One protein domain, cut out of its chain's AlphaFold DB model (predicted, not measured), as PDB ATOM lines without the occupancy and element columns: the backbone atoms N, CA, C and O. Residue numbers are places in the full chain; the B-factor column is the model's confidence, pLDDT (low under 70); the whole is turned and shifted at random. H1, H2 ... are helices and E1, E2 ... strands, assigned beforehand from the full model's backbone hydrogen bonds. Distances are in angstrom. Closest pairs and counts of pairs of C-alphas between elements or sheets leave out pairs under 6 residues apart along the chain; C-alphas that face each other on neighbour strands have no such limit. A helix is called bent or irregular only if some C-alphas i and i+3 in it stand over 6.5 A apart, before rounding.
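This is residues 4 to 91 of the 97 residues of an uncharacterized protein of Deinococcus yavapaiensis KR-236 (UniProt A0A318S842). A strongly twisted sheet of four strands has three helices over one face and no named helix over the other. H1 covers the E1 side, the long H3 crosses slantwise over E3 and E4, and short H2 stands up over E3. The printed part has 88 residues, with named elements in the order E1 H1 E2 E3 E4 H2 H3; the mixed sheet runs E1 E2 E3 E4, and the class is mixed, helices and strands. It is compact, with a radius of gyration of the C-alphas of 12.0 A and spans of 35 by 28 by 21 A.

E1, residues 4 to 7, is the parallel neighbour of E2, residues 38 to 44, with N 5 and O 39 at 2.9 A. H1, residues 18 to 33, joins them as a left-handed strand-helix-strand unit, two parallel neighbour strands with a helix between. Its closest C-alphas to E1 are Glu 24 and Val 4, 6.3 A. E2, E3, residues 47 to 52, and E4, residues 55 to 62, form a meander of two antiparallel hairpins, with N 42 to O 49 and N 50 to O 59 each 2.9 A. H2, residues 63 to 68, touches residues 19 to 23 of H1, about perpendicular at 87 degrees; the closest C-alphas are Leu 66 and Ala 23, 5.5 A. H3, residues 71 to 89, has a height over the sheet of 8.8 A; its C-alpha 81 is 6.1 A from C-alpha 59 of E4. Every O i to N i+4 pair is within hydrogen-bond range in H2 and H3, and 9 of 12 in H1.

E1 begins at C-alpha 4 (-51.537, -12.986, 24.027). H1 is 23.5 A long and irregular, C-alphas 19 and 22 being 8.0 A apart. E2 measures 19.4 A, E3 16.0 A, and E4, which bends by 72 degrees at residue 58, 19.2 A. H3, 26.7 A, ends at C-alpha 89 (-56.599, -16.215, 44.681).

The farthest C-alphas, Ala 18 and Gly 91, are 36.9 A apart. The printed part has no cut and no long link. Residues 16 to 17 and 89 to 91 have pLDDT under 70.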
ATOM      1  N   VAL A   4     -52.331 -14.035  23.384       93.06
ATOM      2  CA  VAL A   4     -51.537 -12.986  24.027       93.06
ATOM      3  C   VAL A   4     -52.015 -11.655  23.475       93.06
ATOM      4  O   VAL A   4     -52.093 -11.478  22.263       93.06
ATOM      5  N   GLU A   5     -52.368 -10.738  24.364       93.19
ATOM      6  CA  GLU A   5     -52.903  -9.430  24.005       93.19
ATOM      7  C   GLU A   5     -52.104  -8.323  24.684       93.19
ATOM      8  O   GLU A   5     -51.705  -8.445  25.842       93.19
ATOM      9  N   PHE A   6     -51.919  -7.218  23.972       92.19
ATOM     10  CA  PHE A   6     -51.303  -6.005  24.495       92.19
ATOM     11  C   PHE A   6     -52.322  -4.882  24.396       92.19
ATOM     12  O   PHE A   6     -52.847  -4.631  23.316       92.19
ATOM     13  N   HIS A   7     -52.654  -4.250  25.512       91.56
ATOM     14  CA  HIS A   7     -53.600  -3.142  25.590       91.56
ATOM     15  C   HIS A   7     -52.830  -1.867  25.931       91.56
ATOM     16  O   HIS A   7     -51.905  -1.910  26.742       91.56
ATOM     17  N   ASP A   8     -53.187  -0.746  25.317       89.31
ATOM     18  CA  ASP A   8     -52.605   0.562  25.625       89.31
ATOM     19  C   ASP A   8     -53.154   1.153  26.943       89.31
ATOM     20  O   ASP A   8     -53.987   0.553  27.625       89.31
ATOM     21  N   GLU A   9     -52.728   2.373  27.286       86.94
ATOM     22  CA  GLU A   9     -53.186   3.092  28.492       86.94
ATOM     23  C   GLU A   9     -54.696   3.378  28.505       86.94
ATOM     24  O   GLU A   9     -55.273   3.695  29.545       86.94
ATOM     25  N   ARG A  10     -55.350   3.295  27.344       86.19
ATOM     26  CA  ARG A  10     -56.792   3.493  27.169       86.19
ATOM     27  C   ARG A  10     -57.550   2.164  27.142       86.19
ATOM     28  O   ARG A  10     -58.769   2.181  26.967       86.19
ATOM     29  N   GLY A  11     -56.856   1.037  27.309       84.06
ATOM     30  CA  GLY A  11     -57.423  -0.306  27.218       84.06
ATOM     31  C   GLY A  11     -57.730  -0.750  25.785       84.06
ATOM     32  O   GLY A  11     -58.539  -1.655  25.592       84.06
ATOM     33  N   GLN A  12     -57.151  -0.104  24.769       87.50
ATOM     34  CA  GLN A  12     -57.317  -0.502  23.373       87.50
ATOM     35  C   GLN A  12     -56.277  -1.546  22.988       87.50
ATOM     36  O   GLN A  12     -55.096  -1.404  23.298       87.50
ATOM     37  N   LEU A  13     -56.714  -2.584  22.272       87.31
ATOM     38  CA  LEU A  13     -55.825  -3.617  21.755       87.31
ATOM     39  C   LEU A  13     -54.817  -3.010  20.767       87.31
ATOM     40  O   LEU A  13     -55.191  -2.401  19.764       87.31
ATOM     41  N   LEU A  14     -53.534  -3.225  21.028       85.38
ATOM     42  CA  LEU A  14     -52.440  -2.886  20.132       85.38
ATOM     43  C   LEU A  14     -52.372  -3.932  19.013       85.38
ATOM     44  O   LEU A  14     -51.702  -4.954  19.135       85.38
ATOM     45  N   GLU A  15     -53.058  -3.663  17.901       71.31
ATOM     46  CA  GLU A  15     -53.131  -4.575  16.743       71.31
ATOM     47  C   GLU A  15     -51.767  -4.840  16.077       71.31
ATOM     48  O   GLU A  15     -51.594  -5.847  15.396       71.31
ATOM     49  N   ASN A  16     -50.783  -3.956  16.281       64.06
ATOM     50  CA  ASN A  16     -49.431  -4.067  15.728       64.06
ATOM     51  C   ASN A  16     -48.363  -3.932  16.818       64.06
ATOM     52  O   ASN A  16     -47.531  -3.024  16.794       64.06
ATOM     53  N   ALA A  17     -48.350  -4.871  17.761       67.81
ATOM     54  CA  ALA A  17     -47.295  -5.023  18.762       67.81
ATOM     55  C   ALA A  17     -45.974  -5.561  18.156       67.81
ATOM     56  O   ALA A  17     -45.356  -6.473  18.701       67.81
ATOM     57  N   ALA A  18     -45.522  -5.018  17.016       70.81
ATOM     58  CA  ALA A  18     -44.308  -5.465  16.321       70.81
ATOM     59  C   ALA A  18     -43.069  -5.434  17.235       70.81
ATOM     60  O   ALA A  18     -42.219  -6.321  17.168       70.81
ATOM     61  N   ASP A  19     -43.033  -4.465  18.153       75.62
ATOM     62  CA  ASP A  19     -42.014  -4.315  19.194       75.62
ATOM     63  C   ASP A  19     -41.939  -5.504  20.170       75.62
ATOM     64  O   ASP A  19     -40.921  -5.682  20.840       75.62
ATOM     65  N   PHE A  20     -42.981  -6.339  20.231       83.25
ATOM     66  CA  PHE A  20     -43.100  -7.478  21.141       83.25
ATOM     67  C   PHE A  20     -43.267  -8.821  20.431       83.25
ATOM     68  O   PHE A  20     -43.487  -9.824  21.100       83.25
ATOM     69  N   ALA A  21     -43.108  -8.898  19.108       86.06
ATOM     70  CA  ALA A  21     -43.353 -10.135  18.357       86.06
ATOM     71  C   ALA A  21     -42.523 -11.341  18.854       86.06
ATOM     72  O   ALA A  21     -42.955 -12.490  18.750       86.06
ATOM     73  N   ASN A  22     -41.319 -11.104  19.394       87.75
ATOM     74  CA  ASN A  22     -40.521 -12.154  20.032       87.75
ATOM     75  C   ASN A  22     -41.086 -12.550  21.405       87.75
ATOM     76  O   ASN A  22     -41.275 -13.734  21.679       87.75
ATOM     77  N   ALA A  23     -41.393 -11.559  22.241       90.25
ATOM     78  CA  ALA A  23     -41.987 -11.771  23.554       90.25
ATOM     79  C   ALA A  23     -43.341 -12.480  23.470       90.25
ATOM     80  O   ALA A  23     -43.585 -13.400  24.237       90.25
ATOM     81  N   GLU A  24     -44.188 -12.125  22.505       92.12
ATOM     82  CA  GLU A  24     -45.489 -12.755  22.278       92.12
ATOM     83  C   GLU A  24     -45.353 -14.270  22.079       92.12
ATOM     84  O   GLU A  24     -46.082 -15.047  22.693       92.12
ATOM     85  N   LYS A  25     -44.371 -14.710  21.281       91.69
ATOM     86  CA  LYS A  25     -44.104 -16.139  21.059       91.69
ATOM     87  C   LYS A  25     -43.696 -16.840  22.350       91.69
ATOM     88  O   LYS A  25     -44.206 -17.920  22.634       91.69
ATOM     89  N   ILE A  26     -42.802 -16.226  23.121       93.81
ATOM     90  CA  ILE A  26     -42.310 -16.776  24.391       93.81
ATOM     91  C   ILE A  26     -43.460 -16.876  25.398       93.81
ATOM     92  O   ILE A  26     -43.706 -17.943  25.957       93.81
ATOM     93  N   VAL A  27     -44.224 -15.793  25.568       94.62
ATOM     94  CA  VAL A  27     -45.384 -15.736  26.465       94.62
ATOM     95  C   VAL A  27     -46.427 -16.770  26.055       94.62
ATOM     96  O   VAL A  27     -46.971 -17.447  26.919       94.62
ATOM     97  N   LYS A  28     -46.686 -16.939  24.755       94.25
ATOM     98  CA  LYS A  28     -47.641 -17.933  24.262       94.25
ATOM     99  C   LYS A  28     -47.209 -19.357  24.606       94.25
ATOM    100  O   LYS A  28     -48.017 -20.116  25.129       94.25
ATOM    101  N   VAL A  29     -45.943 -19.704  24.371       94.88
ATOM    102  CA  VAL A  29     -45.394 -21.023  24.733       94.88
ATOM    103  C   VAL A  29     -45.473 -21.245  26.243       94.88
ATOM    104  O   VAL A  29     -45.880 -22.316  26.694       94.88
ATOM    105  N   TRP A  30     -45.120 -20.233  27.036       95.81
ATOM    106  CA  TRP A  30     -45.239 -20.296  28.488       95.81
ATOM    107  C   TRP A  30     -46.700 -20.469  28.932       95.81
ATOM    108  O   TRP A  30     -46.974 -21.301  29.795       95.81
ATOM    109  N   ALA A  31     -47.640 -19.743  28.326       95.62
ATOM    110  CA  ALA A  31     -49.063 -19.816  28.643       95.62
ATOM    111  C   ALA A  31     -49.635 -21.205  28.332       95.62
ATOM    112  O   ALA A  31     -50.319 -21.780  29.175       95.62
ATOM    113  N   GLU A  32     -49.280 -21.781  27.181       94.56
ATOM    114  CA  GLU A  32     -49.681 -23.138  26.792       94.56
ATOM    115  C   GLU A  32     -49.121 -24.198  27.752       94.56
ATOM    116  O   GLU A  32     -49.833 -25.122  28.131       94.56
ATOM    117  N   ARG A  33     -47.870 -24.047  28.212       95.06
ATOM    118  CA  ARG A  33     -47.251 -24.952  29.203       95.06
ATOM    119  C   ARG A  33     -47.872 -24.861  30.598       95.06
ATOM    120  O   ARG A  33     -47.656 -25.761  31.406       95.06
ATOM    121  N   ASN A  34     -48.563 -23.765  30.902       93.50
ATOM    122  CA  ASN A  34     -49.120 -23.470  32.221       93.50
ATOM    123  C   ASN A  34     -50.656 -23.407  32.226       93.50
ATOM    124  O   ASN A  34     -51.226 -22.919  33.201       93.50
ATOM    125  N   ASP A  35     -51.301 -23.897  31.163       93.44
ATOM    126  CA  ASP A  35     -52.759 -23.972  31.006       93.44
ATOM    127  C   ASP A  35     -53.482 -22.614  31.108       93.44
ATOM    128  O   ASP A  35     -54.624 -22.525  31.562       93.44
ATOM    129  N   PHE A  36     -52.837 -21.533  30.658       93.56
ATOM    130  CA  PHE A  36     -53.485 -20.228  30.529       93.56
ATOM    131  C   PHE A  36     -54.046 -20.041  29.126       93.56
ATOM    132  O   PHE A  36     -53.299 -19.962  28.152       93.56
ATOM    133  N   GLU A  37     -55.366 -19.904  29.017       92.94
ATOM    134  CA  GLU A  37     -56.034 -19.633  27.737       92.94
ATOM    135  C   GLU A  37     -55.732 -18.227  27.203       92.94
ATOM    136  O   GLU A  37     -55.683 -18.027  25.990       92.94
ATOM    137  N   ARG A  38     -55.492 -17.265  28.101       93.81
ATOM    138  CA  ARG A  38     -55.294 -15.853  27.766       93.81
ATOM    139  C   ARG A  38     -54.269 -15.203  28.687       93.81
ATOM    140  O   ARG A  38     -54.332 -15.375  29.904       93.81
ATOM    141  N   VAL A  39     -53.362 -14.419  28.111       94.69
ATOM    142  CA  VAL A  39     -52.458 -13.513  28.830       94.69
ATOM    143  C   VAL A  39     -52.620 -12.115  28.248       94.69
ATOM    144  O   VAL A  39     -52.483 -11.930  27.041       94.69
ATOM    145  N   VAL A  40     -52.919 -11.132  29.095       94.44
ATOM    146  CA  VAL A  40     -53.097  -9.737  28.668       94.44
ATOM    147  C   VAL A  40     -52.086  -8.855  29.386       94.44
ATOM    148  O   VAL A  40     -51.949  -8.926  30.608       94.44
ATOM    149  N   PHE A  41     -51.399  -8.009  28.629       94.19
ATOM    150  CA  PHE A  41     -50.541  -6.957  29.155       94.19
ATOM    151  C   PHE A  41     -51.228  -5.612  28.979       94.19
ATOM    152  O   PHE A  41     -51.527  -5.221  27.856       94.19
ATOM    153  N   HIS A  42     -51.453  -4.890  30.072       92.75
ATOM    154  CA  HIS A  42     -52.004  -3.536  30.040       92.75
ATOM    155  C   HIS A  42     -50.869  -2.537  30.229       92.75
ATOM    156  O   HIS A  42     -50.219  -2.533  31.278       92.75
ATOM    157  N   GLN A  43     -50.616  -1.715  29.220       90.88
ATOM    158  CA  GLN A  43     -49.576  -0.702  29.259       90.88
ATOM    159  C   GLN A  43     -50.035   0.519  30.056       90.88
ATOM    160  O   GLN A  43     -51.105   1.063  29.817       90.88
ATOM    161  N   GLU A  44     -49.198   0.963  30.988       90.25
ATOM    162  CA  GLU A  44     -49.349   2.218  31.724       90.25
ATOM    163  C   GLU A  44     -47.962   2.866  31.858       90.25
ATOM    164  O   GLU A  44     -47.135   2.457  32.682       90.25
ATOM    165  N   GLY A  45     -47.656   3.833  30.992       88.50
ATOM    166  CA  GLY A  45     -46.309   4.362  30.803       88.50
ATOM    167  C   GLY A  45     -45.311   3.261  30.425       88.50
ATOM    168  O   GLY A  45     -45.481   2.550  29.432       88.50
ATOM    169  N   ASP A  46     -44.270   3.106  31.249       87.94
ATOM    170  CA  ASP A  46     -43.235   2.070  31.105       87.94
ATOM    171  C   ASP A  46     -43.588   0.742  31.803       87.94
ATOM    172  O   ASP A  46     -42.774  -0.190  31.821       87.94
ATOM    173  N   LYS A  47     -44.775   0.641  32.416       91.38
ATOM    174  CA  LYS A  47     -45.235  -0.563  33.115       91.38
ATOM    175  C   LYS A  47     -46.168  -1.374  32.229       91.38
ATOM    176  O   LYS A  47     -47.023  -0.827  31.542       91.38
ATOM    177  N   LEU A  48     -46.033  -2.691  32.315       92.31
ATOM    178  CA  LEU A  48     -46.943  -3.657  31.718       92.31
ATOM    179  C   LEU A  48     -47.588  -4.469  32.833       92.31
ATOM    180  O   LEU A  48     -46.964  -5.377  33.388       92.31
ATOM    181  N   TRP A  49     -48.821  -4.121  33.183       93.56
ATOM    182  CA  TRP A  49     -49.618  -4.875  34.145       93.56
ATOM    183  C   TRP A  49     -50.056  -6.197  33.544       93.56
ATOM    184  O   TRP A  49     -50.501  -6.247  32.399       93.56
ATOM    185  N   VAL A  50     -49.950  -7.260  34.328       93.81
ATOM    186  CA  VAL A  50     -50.187  -8.618  33.849       93.81
ATOM    187  C   VAL A  50     -51.573  -9.083  34.261       93.81
ATOM    188  O   VAL A  50     -51.965  -8.987  35.422       93.81
ATOM    189  N   GLN A  51     -52.293  -9.651  33.308       93.62
ATOM    190  CA  GLN A  51     -53.521 -10.387  33.536       93.62
ATOM    191  C   GLN A  51     -53.350 -11.817  33.023       93.62
ATOM    192  O   GLN A  51     -52.957 -12.033  31.877       93.62
ATOM    193  N   LEU A  52     -53.655 -12.787  33.885       93.50
ATOM    194  CA  LEU A  52     -53.604 -14.215  33.578       93.50
ATOM    195  C   LEU A  52     -55.029 -14.779  33.608       93.50
ATOM    196  O   LEU A  52     -55.672 -14.820  34.661       93.50
ATOM    197  N   GLY A  53     -55.532 -15.199  32.447       89.88
ATOM    198  CA  GLY A  53     -56.940 -15.543  32.256       89.88
ATOM    199  C   GLY A  53     -57.850 -14.350  32.562       89.88
ATOM    200  O   GLY A  53     -57.671 -13.254  32.028       89.88
ATOM    201  N   GLU A  54     -58.799 -14.554  33.472       87.56
ATOM    202  CA  GLU A  54     -59.750 -13.525  33.918       87.56
ATOM    203  C   GLU A  54     -59.207 -12.640  35.057       87.56
ATOM    204  O   GLU A  54     -59.868 -11.697  35.487       87.56
ATOM    205  N   HIS A  55     -58.001 -12.918  35.563       88.06
ATOM    206  CA  HIS A  55     -57.458 -12.243  36.741       88.06
ATOM    207  C   HIS A  55     -56.421 -11.193  36.354       88.06
ATOM    208  O   HIS A  55     -55.297 -11.536  35.977       88.06
ATOM    209  N   LYS A  56     -56.782  -9.911  36.482       87.94
ATOM    210  CA  LYS A  56     -55.816  -8.809  36.443       87.94
ATOM    211  C   LYS A  56     -55.075  -8.751  37.774       87.94
ATOM    212  O   LYS A  56     -55.696  -8.555  38.812       87.94
ATOM    213  N   LEU A  57     -53.765  -8.952  37.723       88.44
ATOM    214  CA  LEU A  57     -52.919  -9.078  38.903       88.44
ATOM    215  C   LEU A  57     -52.433  -7.708  39.366       88.44
ATOM    216  O   LEU A  57     -52.183  -6.826  38.541       88.44
ATOM    217  N   ASN A  58     -52.146  -7.562  40.661       87.69
ATOM    218  CA  ASN A  58     -51.344  -6.446  41.165       87.69
ATOM    219  C   ASN A  58     -49.843  -6.703  40.917       87.69
ATOM    220  O   ASN A  58     -48.997  -6.634  41.811       87.69
ATOM    221  N   TYR A  59     -49.516  -7.068  39.678       89.88
ATOM    222  CA  TYR A  59     -48.174  -7.368  39.211       89.88
ATOM    223  C   TYR A  59     -47.944  -6.659  37.883       89.88
ATOM    224  O   TYR A  59     -48.750  -6.765  36.958       89.88
ATOM    225  N   TRP A  60     -46.814  -5.970  37.778       92.75
ATOM    226  CA  TRP A  60     -46.369  -5.340  36.547       92.75
ATOM    227  C   TRP A  60     -44.918  -5.709  36.269       92.75
ATOM    228  O   TRP A  60     -44.133  -5.948  37.187       92.75
ATOM    229  N   MET A  61     -44.561  -5.716  34.991       91.38
ATOM    230  CA  MET A  61     -43.181  -5.837  34.536       91.38
ATOM    231  C   MET A  61     -42.772  -4.606  33.721       91.38
ATOM    232  O   MET A  61     -43.636  -3.944  33.141       91.38
ATOM    233  N   PRO A  62     -41.478  -4.257  33.667       91.38
ATOM    234  CA  PRO A  62     -41.015  -3.163  32.821       91.38
ATOM    235  C   PRO A  62     -41.250  -3.477  31.340       91.38
ATOM    236  O   PRO A  62     -40.931  -4.574  30.886       91.38
ATOM    237  N   HIS A  63     -41.695  -2.499  30.552       89.38
ATOM    238  CA  HIS A  63     -41.830  -2.630  29.094       89.38
ATOM    239  C   HIS A  63     -40.529  -3.117  28.432       89.38
ATOM    240  O   HIS A  63     -40.540  -3.923  27.499       89.38
ATOM    241  N   GLN A  64     -39.376  -2.658  28.926       87.75
ATOM    242  CA  GLN A  64     -38.071  -3.097  28.425       87.75
ATOM    243  C   GLN A  64     -37.794  -4.586  28.670       87.75
ATOM    244  O   GLN A  64     -37.046  -5.178  27.896       87.75
ATOM    245  N   ALA A  65     -38.403  -5.199  29.691       87.88
ATOM    246  CA  ALA A  65     -38.230  -6.620  29.975       87.88
ATOM    247  C   ALA A  65     -38.831  -7.495  28.865       87.88
ATOM    248  O   ALA A  65     -38.210  -8.474  28.476       87.88
ATOM    249  N   LEU A  66     -39.975  -7.115  28.282       86.94
ATOM    250  CA  LEU A  66     -40.509  -7.818  27.107       86.94
ATOM    251  C   LEU A  66     -39.786  -7.424  25.815       86.94
ATOM    252  O   LEU A  66     -39.585  -8.263  24.944       86.94
ATOM    253  N   LYS A  67     -39.374  -6.159  25.676       86.69
ATOM    254  CA  LYS A  67     -38.728  -5.688  24.441       86.69
ATOM    255  C   LYS A  67     -37.323  -6.266  24.238       86.69
ATOM    256  O   LYS A  67     -36.969  -6.631  23.123       86.69
ATOM    257  N   ASN A  68     -36.529  -6.338  25.307       85.38
ATOM    258  CA  ASN A  68     -35.106  -6.684  25.246       85.38
ATOM    259  C   ASN A  68     -34.730  -7.911  26.092       85.38
ATOM    260  O   ASN A  68     -33.565  -8.310  26.076       85.38
ATOM    261  N   GLY A  69     -35.661  -8.471  26.869       85.06
ATOM    262  CA  GLY A  69     -35.376  -9.600  27.750       85.06
ATOM    263  C   GLY A  69     -35.122 -10.895  26.988       85.06
ATOM    264  O   GLY A  69     -35.628 -11.108  25.881       85.06
ATOM    265  N   SER A  70     -34.332 -11.775  27.600       89.75
ATOM    266  CA  SER A  70     -34.175 -13.142  27.110       89.75
ATOM    267  C   SER A  70     -35.451 -13.962  27.351       89.75
ATOM    268  O   SER A  70     -36.320 -13.570  28.133       89.75
ATOM    269  N   SER A  71     -35.563 -15.124  26.698       91.00
ATOM    270  CA  SER A  71     -36.674 -16.057  26.951       91.00
ATOM    271  C   SER A  71     -36.768 -16.440  28.425       91.00
ATOM    272  O   SER A  71     -37.856 -16.416  28.992       91.00
ATOM    273  N   ASP A  72     -35.625 -16.719  29.050       91.81
ATOM    274  CA  ASP A  72     -35.555 -17.127  30.453       91.81
ATOM    275  C   ASP A  72     -35.999 -15.994  31.388       91.81
ATOM    276  O   ASP A  72     -36.743 -16.236  32.339       91.81
ATOM    277  N   ASP A  73     -35.615 -14.746  31.094       91.50
ATOM    278  CA  ASP A  73     -36.040 -13.585  31.883       91.50
ATOM    279  C   ASP A  73     -37.555 -13.375  31.798       91.50
ATOM    280  O   ASP A  73     -38.209 -13.128  32.813       91.50
ATOM    281  N   ILE A  74     -38.122 -13.487  30.591       93.12
ATOM    282  CA  ILE A  74     -39.561 -13.327  30.360       93.12
ATOM    283  C   ILE A  74     -40.339 -14.440  31.072       93.12
ATOM    284  O   ILE A  74     -41.277 -14.143  31.814       93.12
ATOM    285  N   GLU A  75     -39.938 -15.705  30.913       94.19
ATOM    286  CA  GLU A  75     -40.579 -16.838  31.596       94.19
ATOM    287  C   GLU A  75     -40.492 -16.703  33.121       94.19
ATOM    288  O   GLU A  75     -41.488 -16.912  33.815       94.19
ATOM    289  N   MET A  76     -39.347 -16.267  33.653       93.56
ATOM    290  CA  MET A  76     -39.169 -16.043  35.086       93.56
ATOM    291  C   MET A  76     -40.125 -14.962  35.621       93.56
ATOM    292  O   MET A  76     -40.738 -15.143  36.674       93.56
ATOM    293  N   GLN A  77     -40.294 -13.845  34.903       93.19
ATOM    294  CA  GLN A  77     -41.254 -12.794  35.277       93.19
ATOM    295  C   GLN A  77     -42.702 -13.303  35.258       93.19
ATOM    296  O   GLN A  77     -43.490 -12.969  36.146       93.19
ATOM    297  N   LEU A  78     -43.054 -14.144  34.284       94.12
ATOM    298  CA  LEU A  78     -44.373 -14.773  34.212       94.12
ATOM    299  C   LEU A  78     -44.591 -15.786  35.342       94.12
ATOM    300  O   LEU A  78     -45.682 -15.851  35.909       94.12
ATOM    301  N   ASP A  79     -43.559 -16.525  35.749       94.38
ATOM    302  CA  ASP A  79     -43.626 -17.407  36.915       94.38
ATOM    303  C   ASP A  79     -43.833 -16.629  38.220       94.38
ATOM    304  O   ASP A  79     -44.621 -17.054  39.075       94.38
ATOM    305  N   PHE A  80     -43.206 -15.456  38.360       91.44
ATOM    306  CA  PHE A  80     -43.491 -14.549  39.472       91.44
ATOM    307  C   PHE A  80     -44.937 -14.039  39.444       91.44
ATOM    308  O   PHE A  80     -45.593 -14.056  40.491       91.44
ATOM    309  N   ALA A  81     -45.454 -13.659  38.270       91.56
ATOM    310  CA  ALA A  81     -46.846 -13.246  38.088       91.56
ATOM    311  C   ALA A  81     -47.826 -14.379  38.444       91.56
ATOM    312  O   ALA A  81     -48.750 -14.184  39.230       91.56
ATOM    313  N   ARG A  82     -47.576 -15.608  37.980       92.69
ATOM    314  CA  ARG A  82     -48.354 -16.804  38.351       92.69
ATOM    315  C   ARG A  82     -48.311 -17.072  39.855       92.69
ATOM    316  O   ARG A  82     -49.319 -17.428  40.467       92.69
ATOM    317  N   GLY A  83     -47.146 -16.888  40.475       90.62
ATOM    318  CA  GLY A  83     -46.995 -16.944  41.925       90.62
ATOM    319  C   GLY A  83     -47.828 -15.878  42.644       90.62
ATOM    320  O   GLY A  83     -48.428 -16.177  43.675       90.62
ATOM    321  N   ALA A  84     -47.903 -14.658  42.102       87.62
ATOM    322  CA  ALA A  84     -48.760 -13.589  42.615       87.62
ATOM    323  C   ALA A  84     -50.247 -13.943  42.480       87.62
ATOM    324  O   ALA A  84     -50.950 -13.893  43.484       87.62
ATOM    325  N   GLN A  85     -50.687 -14.437  41.319       87.31
ATOM    326  CA  GLN A  85     -52.058 -14.908  41.098       87.31
ATOM    327  C   GLN A  85     -52.483 -15.959  42.124       87.31
ATOM    328  O   GLN A  85     -53.563 -15.867  42.696       87.31
ATOM    329  N   ARG A  86     -51.625 -16.948  42.408       85.06
ATOM    330  CA  ARG A  86     -51.915 -17.972  43.427       85.06
ATOM    331  C   ARG A  86     -52.068 -17.380  44.830       85.06
ATOM    332  O   ARG A  86     -52.855 -17.896  45.614       85.06
ATOM    333  N   ARG A  87     -51.319 -16.321  45.156       80.06
ATOM    334  CA  ARG A  87     -51.417 -15.625  46.451       80.06
ATOM    335  C   ARG A  87     -52.657 -14.736  46.535       80.06
ATOM    336  O   ARG A  87     -53.295 -14.710  47.583       80.06
ATOM    337  N   GLU A  88     -53.011 -14.053  45.450       72.00
ATOM    338  CA  GLU A  88     -54.231 -13.243  45.353       72.00
ATOM    339  C   GLU A  88     -55.483 -14.128  45.412       72.00
ATOM    340  O   GLU A  88     -56.359 -13.890  46.240       72.00
ATOM    341  N   ALA A  89     -55.516 -15.229  44.653       64.75
ATOM    342  CA  ALA A  89     -56.599 -16.215  44.681       64.75
ATOM    343  C   ALA A  89     -56.753 -16.914  46.046       64.75
ATOM    344  O   ALA A  89     -57.836 -17.383  46.384       64.75
ATOM    345  N   ALA A  90     -55.686 -16.964  46.852       60.47
ATOM    346  CA  ALA A  90     -55.720 -17.468  48.224       60.47
ATOM    347  C   ALA A  90     -56.260 -16.444  49.250       60.47
ATOM    348  O   ALA A  90     -56.223 -16.718  50.450       60.47
ATOM    349  N   GLY A  91     -56.764 -15.282  48.811       50.91
ATOM    350  CA  GLY A  91     -57.443 -14.307  49.671       50.91
ATOM    351  C   GLY A  91     -56.557 -13.189  50.223       50.91
ATOM    352  O   GLY A  91     -56.960 -12.502  51.158       50.91
TER     353      GLY A  91